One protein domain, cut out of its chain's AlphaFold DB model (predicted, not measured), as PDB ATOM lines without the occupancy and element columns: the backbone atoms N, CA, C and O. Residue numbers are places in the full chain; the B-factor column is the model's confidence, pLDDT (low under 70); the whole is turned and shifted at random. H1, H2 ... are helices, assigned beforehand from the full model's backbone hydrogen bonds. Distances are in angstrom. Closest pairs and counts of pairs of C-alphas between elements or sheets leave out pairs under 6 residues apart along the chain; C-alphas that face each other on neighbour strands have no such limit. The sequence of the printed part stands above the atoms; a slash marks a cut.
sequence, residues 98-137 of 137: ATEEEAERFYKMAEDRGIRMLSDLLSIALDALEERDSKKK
ATOM      1  N   ALA A  98      96.500 132.408 114.095       91.88
ATOM      2  CA  ALA A  98      97.006 132.445 115.462       91.88
ATOM      3  C   ALA A  98      96.752 131.090 116.127       91.88
ATOM      4  O   ALA A  98      95.885 130.330 115.677       91.88
ATOM      5  N   THR A  99      97.510 130.786 117.174       96.62
ATOM      6  CA  THR A  99      97.211 129.635 118.034       96.62
ATOM      7  C   THR A  99      95.961 129.907 118.877       96.62
ATOM      8  O   THR A  99      95.562 131.058 119.070       96.62
ATOM      9  N   GLU A 100      95.325 128.848 119.383       95.38
ATOM     10  CA  GLU A 100      94.130 128.968 120.230       95.38
ATOM     11  C   GLU A 100      94.424 129.765 121.510       95.38
ATOM     12  O   GLU A 100      93.675 130.671 121.868       95.38
ATOM     13  N   GLU A 101      95.585 129.527 122.125       95.44
ATOM     14  CA  GLU A 101      96.021 130.246 123.326       95.44
ATOM     15  C   GLU A 101      96.202 131.752 123.083       95.44
ATOM     16  O   GLU A 101      95.845 132.577 123.928       95.44
ATOM     17  N   GLU A 102      96.759 132.135 121.931       94.50
ATOM     18  CA  GLU A 102      96.929 133.542 121.559       94.50
ATOM     19  C   GLU A 102      95.582 134.210 121.293       94.50
ATOM     20  O   GLU A 102      95.362 135.337 121.742       94.50
ATOM     21  N   ALA A 103      94.672 133.512 120.607       93.62
ATOM     22  CA  ALA A 103      93.331 134.009 120.336       93.62
ATOM     23  C   ALA A 103      92.558 134.240 121.642       93.62
ATOM     24  O   ALA A 103      92.018 135.329 121.844       93.62
ATOM     25  N   GLU A 104      92.566 133.278 122.569       96.38
ATOM     26  CA  GLU A 104      91.927 133.434 123.879       96.38
ATOM     27  C   GLU A 104      92.501 134.605 124.674       96.38
ATOM     28  O   GLU A 104      91.748 135.411 125.226       96.38
ATOM     29  N   ARG A 105      93.833 134.720 124.737       95.81
ATOM     30  CA  ARG A 105      94.487 135.844 125.423       95.81
ATOM     31  C   ARG A 105      94.101 137.176 124.793       95.81
ATOM     32  O   ARG A 105      93.892 138.146 125.519       95.81
ATOM     33  N   PHE A 106      93.992 137.226 123.468       94.25
ATOM     34  CA  PHE A 106      93.595 138.426 122.745       94.25
ATOM     35  C   PHE A 106      92.151 138.837 123.064       94.25
ATOM     36  O   PHE A 106      91.907 140.005 123.365       94.25
ATOM     37  N   TYR A 107      91.211 137.885 123.083       94.75
ATOM     38  CA  TYR A 107      89.817 138.159 123.448       94.75
ATOM     39  C   TYR A 107      89.662 138.565 124.915       94.75
ATOM     40  O   TYR A 107      89.045 139.595 125.182       94.75
ATOM     41  N   LYS A 108      90.290 137.841 125.851       96.31
ATOM     42  CA  LYS A 108      90.280 138.204 127.282       96.31
ATOM     43  C   LYS A 108      90.806 139.621 127.499       96.31
ATOM     44  O   LYS A 108      90.180 140.423 128.180       96.31
ATOM     45  N   MET A 109      91.905 139.978 126.832       95.62
ATOM     46  CA  MET A 109      92.467 141.324 126.934       95.62
ATOM     47  C   MET A 109      91.550 142.409 126.349       95.62
ATOM     48  O   MET A 109      91.574 143.544 126.829       95.62
ATOM     49  N   ALA A 110      90.754 142.091 125.325       95.25
ATOM     50  CA  ALA A 110      89.750 143.011 124.795       95.25
ATOM     51  C   ALA A 110      88.602 143.226 125.794       95.25
ATOM     52  O   ALA A 110      88.199 144.370 126.015       95.25
ATOM     53  N   GLU A 111      88.123 142.149 126.421       94.62
ATOM     54  CA  GLU A 111      87.068 142.180 127.440       94.62
ATOM     55  C   GLU A 111      87.502 142.966 128.680       94.62
ATOM     56  O   GLU A 111      86.817 143.914 129.070       94.62
ATOM     57  N   ASP A 112      88.682 142.659 129.224       95.44
ATOM     58  CA  ASP A 112      89.242 143.319 130.411       95.44
ATOM     59  C   ASP A 112      89.396 144.836 130.216       95.44
ATOM     60  O   ASP A 112      89.244 145.625 131.150       95.44
ATOM     61  N   ARG A 113      89.697 145.264 128.984       93.12
ATOM     62  CA  ARG A 113      89.877 146.679 128.620       93.12
ATOM     63  C   ARG A 113      88.591 147.348 128.128       93.12
ATOM     64  O   ARG A 113      88.622 148.532 127.796       93.12
ATOM     65  N   GLY A 114      87.479 146.615 128.045       92.44
ATOM     66  CA  GLY A 114      86.202 147.122 127.536       92.44
ATOM     67  C   GLY A 114      86.234 147.529 126.057       92.44
ATOM     68  O   GLY A 114      85.436 148.365 125.622       92.44
ATOM     69  N   ILE A 115      87.158 146.972 125.272       92.06
ATOM     70  CA  ILE A 115      87.338 147.323 123.864       92.06
ATOM     71  C   ILE A 115      86.333 146.536 123.023       92.06
ATOM     72  O   ILE A 115      86.415 145.319 122.890       92.06
ATOM     73  N   ARG A 116      85.390 147.249 122.398       87.81
ATOM     74  CA  ARG A 116      84.340 146.634 121.562       87.81
ATOM     75  C   ARG A 116      84.826 146.204 120.176       87.81
ATOM     76  O   ARG A 116      84.197 145.367 119.538       87.81
ATOM     77  N   MET A 117      85.895 146.820 119.680       88.69
ATOM     78  CA  MET A 117      86.421 146.617 118.330       88.69
ATOM     79  C   MET A 117      87.821 146.013 118.419       88.69
ATOM     80  O   MET A 117      88.760 146.681 118.837       88.69
ATOM     81  N   LEU A 118      87.992 144.770 117.966       89.50
ATOM     82  CA  LEU A 118      89.292 144.076 117.995       89.50
ATOM     83  C   LEU A 118      90.387 144.820 117.214       89.50
ATOM     84  O   LEU A 118      91.561 144.745 117.564       89.50
ATOM     85  N   SER A 119      89.998 145.580 116.184       89.56
ATOM     86  CA  SER A 119      90.916 146.455 115.446       89.56
ATOM     87  C   SER A 119      91.596 147.485 116.340       89.56
ATOM     88  O   SER A 119      92.746 147.828 116.101       89.56
ATOM     89  N   ASP A 120      90.893 147.972 117.358       91.12
ATOM     90  CA  ASP A 120      91.372 149.058 118.207       91.12
ATOM     91  C   ASP A 120      92.370 148.509 119.236       91.12
ATOM     92  O   ASP A 120      93.395 149.134 119.497       91.12
ATOM     93  N   LEU A 121      92.140 147.285 119.737       93.75
ATOM     94  CA  LEU A 121      93.134 146.560 120.533       93.75
ATOM     95  C   LEU A 121      94.406 146.293 119.717       93.75
ATOM     96  O   LEU A 121      95.508 146.464 120.235       93.75
ATOM     97  N   LEU A 122      94.262 145.919 118.440       93.12
ATOM     98  CA  LEU A 122      95.405 145.725 117.550       93.12
ATOM     99  C   LEU A 122      96.196 147.026 117.350       93.12
ATOM    100  O   LEU A 122      97.421 146.988 117.402       93.12
ATOM    101  N   SER A 123      95.531 148.174 117.179       92.56
ATOM    102  CA  SER A 123      96.211 149.475 117.100       92.56
ATOM    103  C   SER A 123      97.018 149.782 118.362       92.56
ATOM    104  O   SER A 123      98.201 150.077 118.258       92.56
ATOM    105  N   ILE A 124      96.426 149.601 119.547       93.81
ATOM    106  CA  ILE A 124      97.125 149.814 120.825       93.81
ATOM    107  C   ILE A 124      98.333 148.875 120.960       93.81
ATOM    108  O   ILE A 124      99.379 149.272 121.473       93.81
ATOM    109  N   ALA A 125      98.195 147.620 120.525       93.81
ATOM    110  CA  ALA A 125      99.288 146.657 120.560       93.81
ATOM    111  C   ALA A 125     100.449 147.066 119.639       93.81
ATOM    112  O   ALA A 125     101.605 146.913 120.033       93.81
ATOM    113  N   LEU A 126     100.147 147.598 118.450       94.38
ATOM    114  CA  LEU A 126     101.148 148.105 117.510       94.38
ATOM    115  C   LEU A 126     101.856 149.345 118.063       94.38
ATOM    116  O   LEU A 126     103.082 149.349 118.115       94.38
ATOM    117  N   ASP A 127     101.106 150.328 118.568       95.19
ATOM    118  CA  ASP A 127     101.676 151.544 119.162       95.19
ATOM    119  C   ASP A 127     102.623 151.193 120.328       95.19
ATOM    120  O   ASP A 127     103.763 151.653 120.398       95.19
ATOM    121  N   ALA A 128     102.199 150.282 121.213       95.00
ATOM    122  CA  ALA A 128     103.022 149.820 122.330       95.00
ATOM    123  C   ALA A 128     104.274 149.041 121.886       95.00
ATOM    124  O   ALA A 128     105.281 149.040 122.601       95.00
ATOM    125  N   LEU A 129     104.223 148.349 120.743       94.50
ATOM    126  CA  LEU A 129     105.377 147.652 120.177       94.50
ATOM    127  C   LEU A 129     106.376 148.651 119.577       94.50
ATOM    128  O   LEU A 129     107.563 148.575 119.888       94.50
ATOM    129  N   GLU A 130     105.900 149.644 118.821       95.31
ATOM    130  CA  GLU A 130     106.730 150.715 118.253       95.31
ATOM    131  C   GLU A 130     107.417 151.559 119.343       95.31
ATOM    132  O   GLU A 130     108.600 151.900 119.234       95.31
ATOM    133  N   GLU A 131     106.725 151.843 120.450       94.94
ATOM    134  CA  GLU A 131     107.318 152.513 121.614       94.94
ATOM    135  C   GLU A 131     108.436 151.691 122.269       94.94
ATOM    136  O   GLU A 131     109.412 152.245 122.784       94.94
ATOM    137  N   ARG A 132     108.303 150.361 122.288       94.12
ATOM    138  CA  ARG A 132     109.328 149.472 122.852       94.12
ATOM    139  C   ARG A 132     110.541 149.392 121.941       94.12
ATOM    140  O   ARG A 132     111.663 149.461 122.437       94.12
ATOM    141  N   ASP A 133     110.319 149.281 120.637       91.75
ATOM    142  CA  ASP A 133     111.392 149.179 119.651       91.75
ATOM    143  C   ASP A 133     112.161 150.496 119.496       91.75
ATOM    144  O   ASP A 133     113.386 150.482 119.364       91.75
ATOM    145  N   SER A 134     111.480 151.642 119.586       89.25
ATOM    146  CA  SER A 134     112.129 152.961 119.570       89.25
ATOM    147  C   SER A 134     112.975 153.234 120.815       89.25
ATOM    148  O   SER A 134     114.031 153.840 120.689       89.25
ATOM    149  N   LYS A 135     112.571 152.746 121.996       82.12
ATOM    150  CA  LYS A 135     113.373 152.831 123.236       82.12
ATOM    151  C   LYS A 135     114.584 151.897 123.263       82.12
ATOM    152  O   LYS A 135     115.445 152.049 124.125       82.12
ATOM    153  N   LYS A 136     114.610 150.884 122.395       71.19
ATOM    154  CA  LYS A 136     115.668 149.864 122.345       71.19
ATOM    155  C   LYS A 136     116.765 150.192 121.323       71.19
ATOM    156  O   LYS A 136     117.797 149.522 121.327       71.19
ATOM    157  N   LYS A 137     116.519 151.172 120.452       54.41
ATOM    158  CA  LYS A 137     117.501 151.784 119.550       54.41
ATOM    159  C   LYS A 137     118.241 152.916 120.247       54.41
ATOM    160  O   LYS A 137     119.433 153.075 119.917       54.41
TER     161      LYS A 137
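This is residues 98 to 137 of the 137 residues of the protein "Stability/partitioning determinant" of Pseudomonas putida (UniProt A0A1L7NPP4). Two helices make an L: H1 is the shorter arm and H2 the longer, with the corner where the end of H1 comes near the beginning of H2. The far parts of both arms, residues 98 to 105 and 123 to 137, stand free. The printed part has 40 residues with two named helices, H1 then H2, and no named strand; the class is all helix. It is loose, with a radius of gyration of the C-alphas of 11.8 A and spans of 32 by 21 by 15 A.

Look first at H1, residues 100 to 112, then at H2, residues 118 to 136; they are about perpendicular, at 81 degrees. They are close but not clearly touching: their closest C-alphas, those of Ala 110 and Leu 121, are 6.5 A apart. In H1 and H2 every O i to N i+4 pair is within hydrogen-bond range.

Find C-alpha 100 at (94.130, 128.968, 120.230); from there H1 runs 18.3 A to C-alpha 112. H2 runs 27.4 A from C-alpha 118 at (89.292, 144.076, 117.995) to C-alpha 136 at (115.668, 149.864, 122.345).

The two C-alphas farthest apart, those of Arg 116 and Lys 137, are 33.6 A apart. The printed part has no cut, and the link from H1 to H2 is tight. Lys 137, the chain's last residue, has pLDDT under 70.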